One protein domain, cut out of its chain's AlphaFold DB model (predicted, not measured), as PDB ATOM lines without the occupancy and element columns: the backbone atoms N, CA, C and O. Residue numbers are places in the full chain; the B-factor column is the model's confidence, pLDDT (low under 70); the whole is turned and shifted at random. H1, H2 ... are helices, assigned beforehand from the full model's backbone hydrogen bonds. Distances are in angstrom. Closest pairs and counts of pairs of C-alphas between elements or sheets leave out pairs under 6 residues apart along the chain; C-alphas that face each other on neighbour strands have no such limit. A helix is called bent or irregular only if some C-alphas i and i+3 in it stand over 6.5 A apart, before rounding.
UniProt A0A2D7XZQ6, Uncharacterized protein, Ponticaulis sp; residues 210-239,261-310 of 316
ATOM      1  N   GLY A 210     168.200 180.351 111.106       54.12
ATOM      2  CA  GLY A 210     166.917 180.710 110.496       54.12
ATOM      3  C   GLY A 210     165.700 180.010 111.112       54.12
ATOM      4  O   GLY A 210     164.858 180.695 111.675       54.12
ATOM      5  N   PRO A 211     165.581 178.671 111.026       56.16
ATOM      6  CA  PRO A 211     164.328 177.997 111.359       56.16
ATOM      7  C   PRO A 211     164.040 177.966 112.864       56.16
ATOM      8  O   PRO A 211     162.889 178.128 113.248       56.16
ATOM      9  N   VAL A 212     165.061 177.822 113.717       56.41
ATOM     10  CA  VAL A 212     164.871 177.688 115.174       56.41
ATOM     11  C   VAL A 212     164.398 178.996 115.816       56.41
ATOM     12  O   VAL A 212     163.526 178.977 116.675       56.41
ATOM     13  N   SER A 213     164.918 180.147 115.376       57.03
ATOM     14  CA  SER A 213     164.456 181.454 115.869       57.03
ATOM     15  C   SER A 213     163.019 181.736 115.432       57.03
ATOM     16  O   SER A 213     162.230 182.234 116.233       57.03
ATOM     17  N   THR A 214     162.656 181.385 114.195       62.56
ATOM     18  CA  THR A 214     161.291 181.577 113.699       62.56
ATOM     19  C   THR A 214     160.295 180.637 114.367       62.56
ATOM     20  O   THR A 214     159.203 181.074 114.708       62.56
ATOM     21  N   THR A 215     160.651 179.372 114.616       69.06
ATOM     22  CA  THR A 215     159.758 178.442 115.324       69.06
ATOM     23  C   THR A 215     159.595 178.827 116.786       69.06
ATOM     24  O   THR A 215     158.482 178.764 117.295       69.06
ATOM     25  N   LEU A 216     160.660 179.292 117.446       67.88
ATOM     26  CA  LEU A 216     160.581 179.793 118.817       67.88
ATOM     27  C   LEU A 216     159.699 181.048 118.902       67.88
ATOM     28  O   LEU A 216     158.847 181.137 119.777       67.88
ATOM     29  N   PHE A 217     159.835 181.979 117.954       69.88
ATOM     30  CA  PHE A 217     158.985 183.171 117.881       69.88
ATOM     31  C   PHE A 217     157.510 182.815 117.647       69.88
ATOM     32  O   PHE A 217     156.637 183.304 118.360       69.88
ATOM     33  N   MET A 218     157.226 181.899 116.714       74.75
ATOM     34  CA  MET A 218     155.861 181.431 116.440       74.75
ATOM     35  C   MET A 218     155.270 180.605 117.589       74.75
ATOM     36  O   MET A 218     154.056 180.587 117.747       74.75
ATOM     37  N   ALA A 219     156.098 179.949 118.406       72.94
ATOM     38  CA  ALA A 219     155.652 179.243 119.607       72.94
ATOM     39  C   ALA A 219     155.387 180.190 120.792       72.94
ATOM     40  O   ALA A 219     154.552 179.889 121.642       72.94
ATOM     41  N   LEU A 220     156.075 181.335 120.852       69.88
ATOM     42  CA  LEU A 220     155.892 182.349 121.896       69.88
ATOM     43  C   LEU A 220     154.738 183.317 121.595       69.88
ATOM     44  O   LEU A 220     154.146 183.863 122.524       69.88
ATOM     45  N   LEU A 221     154.379 183.504 120.321       71.81
ATOM     46  CA  LEU A 221     153.287 184.388 119.898       71.81
ATOM     47  C   LEU A 221     151.927 184.047 120.554       71.81
ATOM     48  O   LEU A 221     151.308 184.961 121.093       71.81
ATOM     49  N   PRO A 222     151.469 182.775 120.606       75.38
ATOM     50  CA  PRO A 222     150.200 182.415 121.238       75.38
ATOM     51  C   PRO A 222     150.246 182.617 122.753       75.38
ATOM     52  O   PRO A 222     149.268 183.039 123.358       75.38
ATOM     53  N   ILE A 223     151.399 182.351 123.374       73.75
ATOM     54  CA  ILE A 223     151.605 182.578 124.808       73.75
ATOM     55  C   ILE A 223     151.423 184.070 125.098       73.75
ATOM     56  O   ILE A 223     150.672 184.433 125.995       73.75
ATOM     57  N   TYR A 224     152.018 184.947 124.290       72.12
ATOM     58  CA  TYR A 224     151.836 186.388 124.437       72.12
ATOM     59  C   TYR A 224     150.373 186.823 124.241       72.12
ATOM     60  O   TYR A 224     149.828 187.539 125.082       72.12
ATOM     61  N   THR A 225     149.703 186.360 123.181       73.38
ATOM     62  CA  THR A 225     148.326 186.791 122.881       73.38
ATOM     63  C   THR A 225     147.294 186.262 123.875       73.38
ATOM     64  O   THR A 225     146.360 186.983 124.200       73.38
ATOM     65  N   TYR A 226     147.439 185.029 124.370       70.62
ATOM     66  CA  TYR A 226     146.439 184.413 125.252       70.62
ATOM     67  C   TYR A 226     146.689 184.658 126.743       70.62
ATOM     68  O   TYR A 226     145.733 184.645 127.511       70.62
ATOM     69  N   LEU A 227     147.936 184.886 127.174       67.12
ATOM     70  CA  LEU A 227     148.250 185.124 128.591       67.12
ATOM     71  C   LEU A 227     148.517 186.588 128.910       67.12
ATOM     72  O   LEU A 227     148.054 187.084 129.933       67.12
ATOM     73  N   ILE A 228     149.297 187.277 128.077       68.44
ATOM     74  CA  ILE A 228     149.817 188.602 128.431       68.44
ATOM     75  C   ILE A 228     148.808 189.692 128.060       68.44
ATOM     76  O   ILE A 228     148.582 190.599 128.861       68.44
ATOM     77  N   ALA A 229     148.141 189.577 126.906       69.31
ATOM     78  CA  ALA A 229     147.156 190.570 126.471       69.31
ATOM     79  C   ALA A 229     145.944 190.706 127.425       69.31
ATOM     80  O   ALA A 229     145.677 191.826 127.852       69.31
ATOM     81  N   PRO A 230     145.276 189.624 127.885       74.25
ATOM     82  CA  PRO A 230     144.115 189.761 128.774       74.25
ATOM     83  C   PRO A 230     144.479 190.309 130.157       74.25
ATOM     84  O   PRO A 230     143.695 191.021 130.781       74.25
ATOM     85  N   VAL A 231     145.682 189.992 130.644       71.44
ATOM     86  CA  VAL A 231     146.187 190.509 131.920       71.44
ATOM     87  C   VAL A 231     146.459 192.010 131.810       71.44
ATOM     88  O   VAL A 231     146.069 192.765 132.700       71.44
ATOM     89  N   LEU A 232     147.070 192.462 130.712       69.88
ATOM     90  CA  LEU A 232     147.285 193.886 130.447       69.88
ATOM     91  C   LEU A 232     145.961 194.647 130.305       69.88
ATOM     92  O   LEU A 232     145.808 195.693 130.939       69.88
ATOM     93  N   ASP A 233     144.994 194.100 129.566       73.81
ATOM     94  CA  ASP A 233     143.661 194.693 129.404       73.81
ATOM     95  C   ASP A 233     142.910 194.778 130.739       73.81
ATOM     96  O   ASP A 233     142.274 195.793 131.041       73.81
ATOM     97  N   PHE A 234     143.038 193.757 131.593       73.81
ATOM     98  CA  PHE A 234     142.472 193.768 132.941       73.81
ATOM     99  C   PHE A 234     143.087 194.873 133.810       73.81
ATOM    100  O   PHE A 234     142.358 195.626 134.458       73.81
ATOM    101  N   PHE A 235     144.415 195.028 133.806       68.50
ATOM    102  CA  PHE A 235     145.080 196.094 134.564       68.50
ATOM    103  C   PHE A 235     144.738 197.494 134.038       68.50
ATOM    104  O   PHE A 235     144.526 198.407 134.843       68.50
ATOM    105  N   GLN A 236     144.632 197.675 132.719       68.88
ATOM    106  CA  GLN A 236     144.204 198.945 132.127       68.88
ATOM    107  C   GLN A 236     142.754 199.285 132.493       68.88
ATOM    108  O   GLN A 236     142.483 200.392 132.961       68.88
ATOM    109  N   SER A 237     141.842 198.317 132.378       73.19
ATOM    110  CA  SER A 237     140.429 198.483 132.743       73.19
ATOM    111  C   SER A 237     140.260 198.820 134.228       73.19
ATOM    112  O   SER A 237     139.440 199.658 134.601       73.19
ATOM    113  N   ARG A 238     141.094 198.230 135.093       62.59
ATOM    114  CA  ARG A 238     141.073 198.483 136.539       62.59
ATOM    115  C   ARG A 238     141.593 199.873 136.907       62.59
ATOM    116  O   ARG A 238     141.037 200.492 137.808       62.59
ATOM    117  N   ARG A 239     142.604 200.387 136.195       62.31
ATOM    118  CA  ARG A 239     143.098 201.768 136.361       62.31
ATOM    119  C   ARG A 239     142.028 202.799 135.990       62.31
ATOM    120  O   ARG A 239     141.919 203.833 136.645       62.31
ATOM    121  N   HIS A 261     138.673 185.270 145.526       66.88
ATOM    122  CA  HIS A 261     138.326 184.068 144.769       66.88
ATOM    123  C   HIS A 261     138.859 184.113 143.332       66.88
ATOM    124  O   HIS A 261     139.428 183.128 142.852       66.88
ATOM    125  N   ASN A 262     138.765 185.273 142.678       69.06
ATOM    126  CA  ASN A 262     139.304 185.465 141.336       69.06
ATOM    127  C   ASN A 262     140.838 185.433 141.330       69.06
ATOM    128  O   ASN A 262     141.431 184.837 140.434       69.06
ATOM    129  N   ALA A 263     141.504 185.987 142.350       70.19
ATOM    130  CA  ALA A 263     142.960 185.908 142.470       70.19
ATOM    131  C   ALA A 263     143.453 184.463 142.665       70.19
ATOM    132  O   ALA A 263     144.471 184.079 142.087       70.19
ATOM    133  N   SER A 264     142.727 183.651 143.441       69.38
ATOM    134  CA  SER A 264     143.033 182.228 143.626       69.38
ATOM    135  C   SER A 264     142.884 181.441 142.319       69.38
ATOM    136  O   SER A 264     143.789 180.700 141.930       69.38
ATOM    137  N   LEU A 265     141.793 181.672 141.582       72.19
ATOM    138  CA  LEU A 265     141.536 181.019 140.298       72.19
ATOM    139  C   LEU A 265     142.585 181.416 139.245       72.19
ATOM    140  O   LEU A 265     143.138 180.552 138.568       72.19
ATOM    141  N   VAL A 266     142.950 182.700 139.167       72.31
ATOM    142  CA  VAL A 266     144.013 183.187 138.270       72.31
ATOM    143  C   VAL A 266     145.373 182.575 138.624       72.31
ATOM    144  O   VAL A 266     146.097 182.147 137.726       72.31
ATOM    145  N   ARG A 267     145.720 182.461 139.914       74.62
ATOM    146  CA  ARG A 267     146.952 181.775 140.349       74.62
ATOM    147  C   ARG A 267     146.952 180.296 139.965       74.62
ATOM    148  O   ARG A 267     147.985 179.789 139.535       74.62
ATOM    149  N   MET A 268     145.813 179.620 140.095       78.44
ATOM    150  CA  MET A 268     145.670 178.212 139.720       78.44
ATOM    151  C   MET A 268     145.873 178.012 138.212       78.44
ATOM    152  O   MET A 268     146.652 177.148 137.813       78.44
ATOM    153  N   ILE A 269     145.255 178.859 137.380       73.44
ATOM    154  CA  ILE A 269     145.424 178.822 135.919       73.44
ATOM    155  C   ILE A 269     146.880 179.109 135.531       73.44
ATOM    156  O   ILE A 269     147.464 178.356 134.753       73.44
ATOM    157  N   LEU A 270     147.498 180.149 136.101       72.56
ATOM    158  CA  LEU A 270     148.898 180.490 135.826       72.56
ATOM    159  C   LEU A 270     149.857 179.356 136.209       72.56
ATOM    160  O   LEU A 270     150.772 179.052 135.447       72.56
ATOM    161  N   SER A 271     149.628 178.701 137.350       72.62
ATOM    162  CA  SER A 271     150.421 177.545 137.786       72.62
ATOM    163  C   SER A 271     150.286 176.367 136.816       72.62
ATOM    164  O   SER A 271     151.288 175.787 136.399       72.62
ATOM    165  N   PHE A 272     149.064 176.057 136.372       77.19
ATOM    166  CA  PHE A 272     148.819 174.977 135.415       77.19
ATOM    167  C   PHE A 272     149.475 175.252 134.053       77.19
ATOM    168  O   PHE A 272     150.112 174.375 133.470       77.19
ATOM    169  N   MET A 273     149.395 176.495 133.569       73.31
ATOM    170  CA  MET A 273     150.045 176.897 132.320       73.31
ATOM    171  C   MET A 273     151.571 176.895 132.427       73.31
ATOM    172  O   MET A 273     152.241 176.478 131.481       73.31
ATOM    173  N   PHE A 274     152.130 177.288 133.577       78.94
ATOM    174  CA  PHE A 274     153.563 177.157 133.840       78.94
ATOM    175  C   PHE A 274     153.998 175.689 133.803       78.94
ATOM    176  O   PHE A 274     155.004 175.369 133.177       78.94
ATOM    177  N   LEU A 275     153.211 174.787 134.394       82.62
ATOM    178  CA  LEU A 275     153.507 173.356 134.417       82.62
ATOM    179  C   LEU A 275     153.489 172.738 133.008       82.62
ATOM    180  O   LEU A 275     154.400 171.989 132.655       82.62
ATOM    181  N   ILE A 276     152.512 173.110 132.170       82.50
ATOM    182  CA  ILE A 276     152.444 172.680 130.762       82.50
ATOM    183  C   ILE A 276     153.622 173.242 129.958       82.50
ATOM    184  O   ILE A 276     154.286 172.500 129.232       82.50
ATOM    185  N   GLY A 277     153.901 174.543 130.090       79.94
ATOM    186  CA  GLY A 277     155.002 175.196 129.379       79.94
ATOM    187  C   GLY A 277     156.360 174.608 129.760       79.94
ATOM    188  O   GLY A 277     157.162 174.272 128.889       79.94
ATOM    189  N   PHE A 278     156.593 174.405 131.056       80.12
ATOM    190  CA  PHE A 278     157.807 173.782 131.573       80.12
ATOM    191  C   PHE A 278     157.936 172.322 131.117       80.12
ATOM    192  O   PHE A 278     159.007 171.910 130.671       80.12
ATOM    193  N   GLY A 279     156.834 171.564 131.116       84.44
ATOM    194  CA  GLY A 279     156.786 170.205 130.576       84.44
ATOM    195  C   GLY A 279     157.162 170.141 129.093       84.44
ATOM    196  O   GLY A 279     157.965 169.298 128.699       84.44
ATOM    197  N   ALA A 280     156.663 171.070 128.272       79.94
ATOM    198  CA  ALA A 280     157.006 171.147 126.852       79.94
ATOM    199  C   ALA A 280     158.493 171.473 126.619       79.94
ATOM    200  O   ALA A 280     159.118 170.901 125.721       79.94
ATOM    201  N   VAL A 281     159.077 172.354 127.439       79.00
ATOM    202  CA  VAL A 281     160.513 172.679 127.392       79.00
ATOM    203  C   VAL A 281     161.362 171.471 127.786       79.00
ATOM    204  O   VAL A 281     162.323 171.156 127.086       79.00
ATOM    205  N   ILE A 282     160.990 170.748 128.847       80.44
ATOM    206  CA  ILE A 282     161.672 169.506 129.236       80.44
ATOM    207  C   ILE A 282     161.590 168.475 128.109       80.44
ATOM    208  O   ILE A 282     162.608 167.886 127.749       80.44
ATOM    209  N   LEU A 283     160.420 168.292 127.492       81.56
ATOM    210  CA  LEU A 283     160.250 167.346 126.388       81.56
ATOM    211  C   LEU A 283     161.131 167.708 125.180       81.56
ATOM    212  O   LEU A 283     161.723 166.832 124.550       81.56
ATOM    213  N   GLN A 284     161.245 169.003 124.867       77.25
ATOM    214  CA  GLN A 284     162.153 169.508 123.835       77.25
ATOM    215  C   GLN A 284     163.613 169.227 124.189       77.25
ATOM    216  O   GLN A 284     164.348 168.735 123.337       77.25
ATOM    217  N   LEU A 285     164.030 169.491 125.428       76.56
ATOM    218  CA  LEU A 285     165.391 169.216 125.885       76.56
ATOM    219  C   LEU A 285     165.718 167.722 125.820       76.56
ATOM    220  O   LEU A 285     166.771 167.382 125.294       76.56
ATOM    221  N   ILE A 286     164.799 166.846 126.243       79.00
ATOM    222  CA  ILE A 286     164.940 165.385 126.131       79.00
ATOM    223  C   ILE A 286     165.079 164.967 124.664       79.00
ATOM    224  O   ILE A 286     165.950 164.170 124.309       79.00
ATOM    225  N   ARG A 287     164.249 165.534 123.781       77.69
ATOM    226  CA  ARG A 287     164.336 165.277 122.342       77.69
ATOM    227  C   ARG A 287     165.687 165.732 121.788       77.69
ATOM    228  O   ARG A 287     166.319 164.971 121.069       77.69
ATOM    229  N   TYR A 288     166.160 166.925 122.134       76.88
ATOM    230  CA  TYR A 288     167.469 167.413 121.694       76.88
ATOM    231  C   TYR A 288     168.623 166.575 122.249       76.88
ATOM    232  O   TYR A 288     169.544 166.257 121.500       76.88
ATOM    233  N   SER A 289     168.570 166.169 123.520       74.44
ATOM    234  CA  SER A 289     169.600 165.317 124.116       74.44
ATOM    235  C   SER A 289     169.641 163.940 123.466       74.44
ATOM    236  O   SER A 289     170.729 163.439 123.213       74.44
ATOM    237  N   PHE A 290     168.488 163.364 123.107       79.31
ATOM    238  CA  PHE A 290     168.427 162.093 122.380       79.31
ATOM    239  C   PHE A 290     169.091 162.177 120.997       79.31
ATOM    240  O   PHE A 290     169.738 161.236 120.558       79.31
ATOM    241  N   TRP A 291     168.993 163.321 120.318       71.25
ATOM    242  CA  TRP A 291     169.680 163.540 119.039       71.25
ATOM    243  C   TRP A 291     171.192 163.762 119.178       71.25
ATOM    244  O   TRP A 291     171.924 163.615 118.201       71.25
ATOM    245  N   LEU A 292     171.663 164.111 120.376       66.62
ATOM    246  CA  LEU A 292     173.079 164.306 120.681       66.62
ATOM    247  C   LEU A 292     173.766 163.023 121.171       66.62
ATOM    248  O   LEU A 292     174.994 162.995 121.232       66.62
ATOM    249  N   THR A 293     173.019 161.964 121.505       78.38
ATOM    250  CA  THR A 293     173.631 160.685 121.880       78.38
ATOM    251  C   THR A 293     174.181 159.946 120.651       78.38
ATOM    252  O   THR A 293     173.651 160.084 119.539       78.38
ATOM    253  N   PRO A 294     175.227 159.114 120.822       80.50
ATOM    254  CA  PRO A 294     175.777 158.289 119.741       80.50
ATOM    255  C   PRO A 294     174.724 157.382 119.084       80.50
ATOM    256  O   PRO A 294     174.766 157.138 117.879       80.50
ATOM    257  N   GLU A 295     173.755 156.912 119.868       80.88
ATOM    258  CA  GLU A 295     172.639 156.076 119.417       80.88
ATOM    259  C   GLU A 295     171.680 156.843 118.500       80.88
ATOM    260  O   GLU A 295     171.319 156.338 117.434       80.88
ATOM    261  N   GLY A 296     171.337 158.087 118.853       76.06
ATOM    262  CA  GLY A 296     170.543 158.970 117.998       76.06
ATOM    263  C   GLY A 296     171.233 159.234 116.659       76.06
ATOM    264  O   GLY A 296     170.621 159.088 115.601       76.06
ATOM    265  N   LEU A 297     172.538 159.514 116.682       74.62
ATOM    266  CA  LEU A 297     173.353 159.667 115.470       74.62
ATOM    267  C   LEU A 297     173.390 158.396 114.605       74.62
ATOM    268  O   LEU A 297     173.363 158.487 113.375       74.62
ATOM    269  N   ASN A 298     173.431 157.212 115.218       85.62
ATOM    270  CA  ASN A 298     173.407 155.945 114.490       85.62
ATOM    271  C   ASN A 298     172.051 155.680 113.821       85.62
ATOM    272  O   ASN A 298     172.025 155.216 112.680       85.62
ATOM    273  N   LEU A 299     170.938 156.031 114.471       80.75
ATOM    274  CA  LEU A 299     169.595 155.924 113.886       80.75
ATOM    275  C   LEU A 299     169.413 156.851 112.678       80.75
ATOM    276  O   LEU A 299     168.828 156.447 111.674       80.75
ATOM    277  N   VAL A 300     169.974 158.061 112.728       79.25
ATOM    278  CA  VAL A 300     169.963 158.998 111.590       79.25
ATOM    279  C   VAL A 300     170.737 158.426 110.409       79.25
ATOM    280  O   VAL A 300     170.212 158.371 109.297       79.25
ATOM    281  N   LYS A 301     171.948 157.912 110.657       84.69
ATOM    282  CA  LYS A 301     172.759 157.248 109.624       84.69
ATOM    283  C   LYS A 301     172.053 156.026 109.032       84.69
ATOM    284  O   LYS A 301     172.199 155.755 107.842       84.69
ATOM    285  N   LEU A 302     171.297 155.280 109.838       89.94
ATOM    286  CA  LEU A 302     170.503 154.144 109.368       89.94
ATOM    287  C   LEU A 302     169.369 154.603 108.436       89.94
ATOM    288  O   LEU A 302     169.205 154.041 107.354       89.94
ATOM    289  N   GLY A 303     168.648 155.662 108.814       87.88
ATOM    290  CA  GLY A 303     167.594 156.258 107.990       87.88
ATOM    291  C   GLY A 303     168.111 156.802 106.654       87.88
ATOM    292  O   GLY A 303     167.492 156.578 105.616       87.88
ATOM    293  N   GLU A 304     169.280 157.448 106.644       87.75
ATOM    294  CA  GLU A 304     169.916 157.930 105.408       87.75
ATOM    295  C   GLU A 304     170.327 156.785 104.466       87.75
ATOM    296  O   GLU A 304     170.186 156.907 103.243       87.75
ATOM    297  N   ARG A 305     170.786 155.648 105.009       91.69
ATOM    298  CA  ARG A 305     171.100 154.447 104.211       91.69
ATOM    299  C   ARG A 305     169.849 153.839 103.575       91.69
ATOM    300  O   ARG A 305     169.892 153.488 102.398       91.69
ATOM    301  N   GLU A 306     168.748 153.743 104.316       90.25
ATOM    302  CA  GLU A 306     167.459 153.260 103.794       90.25
ATOM    303  C   GLU A 306     166.899 154.195 102.715       90.25
ATOM    304  O   GLU A 306     166.552 153.745 101.624       90.25
ATOM    305  N   LEU A 307     166.917 155.512 102.944       87.69
ATOM    306  CA  LEU A 307     166.495 156.493 101.938       87.69
ATOM    307  C   LEU A 307     167.339 156.420 100.657       87.69
ATOM    308  O   LEU A 307     166.801 156.545  99.557       87.69
ATOM    309  N   SER A 308     168.645 156.178 100.786       89.44
ATOM    310  CA  SER A 308     169.537 156.001  99.634       89.44
ATOM    311  C   SER A 308     169.203 154.734  98.839       89.44
ATOM    312  O   SER A 308     169.177 154.780  97.610       89.44
ATOM    313  N   ARG A 309     168.872 153.628  99.521       92.06
ATOM    314  CA  ARG A 309     168.417 152.375  98.889       92.06
ATOM    315  C   ARG A 309     167.066 152.518  98.191       92.06
ATOM    316  O   ARG A 309     166.868 151.964  97.114       92.06
ATOM    317  N   LEU A 310     166.128 153.245  98.792       90.81
ATOM    318  CA  LEU A 310     164.825 153.500  98.173       90.81
ATOM    319  C   LEU A 310     164.967 154.391  96.935       90.81
ATOM    320  O   LEU A 310     164.323 154.139  95.919       90.81
TER     321      LEU A 310
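This is residues 210 to 239 and 261 to 310 of the 316 residues of an uncharacterized protein of Ponticaulis sp (UniProt A0A2D7XZQ6). A long helix, H2, makes the main length; after its last residue, Leu 292, a corner leads into the shorter helix H3, and the arm H1b of the bent helix H1 runs loosely alongside the first part of H2, with the arm H1a angled off H1b. The printed part has 80 residues with three named helices in the order H1, H2, H3, no named strand, and is all helix. It is extended, with a radius of gyration of the C-alphas of 20.3 A, and its outline is a rod spanning 66 by 25 by 19 A.

Start with H2, residues 261 to 292. Look at its end for H3, residues 294 to 310, after a tight link of one residue, Thr 293. The two are close but not clearly touching; their closest C-alphas, those of Phe 290 and Gly 296, are 5.8 A apart. They run the same way at a steep tilt of 68 degrees, only just short of about perpendicular. Now find H1, residues 210 to 239, assigned as one helix by its hydrogen bonds but bent: C-alphas 219 and 222 are 6.5 A apart. Its arms, H1a, residues 210 to 219, and H1b, residues 222 to 239, stand at a steep tilt of 46 degrees, and H1b has a kink of 27 degrees near residue 229. H1b and H2 are near each other, with 5 pairs of C-alphas within 10 A. H1a is apart from H2, and both arms are apart from H3. Every O i to N i+4 pair is within hydrogen-bond range in H1a, H2 and H3, and 11 of 14 are in H1b.

Find C-alpha 261 at (138.326, 184.068, 144.769); H2 runs 46.7 A from there to C-alpha 292. H3 runs 24.7 A to C-alpha 310 at (164.825, 153.500, 98.173). H1a begins at C-alpha 210, (166.917, 180.710, 110.496), and runs 14.6 A; H1b runs 25.6 A.

The C-alphas of Arg 239 and Arg 309 are the two farthest apart, 67.0 A. Residues 240 to 260 are not printed, and C-alphas 239 and 261 are 20.2 A apart across this cut. Confidence is under 70 in 21 residues, among them 210 to 217 and 227 to 229.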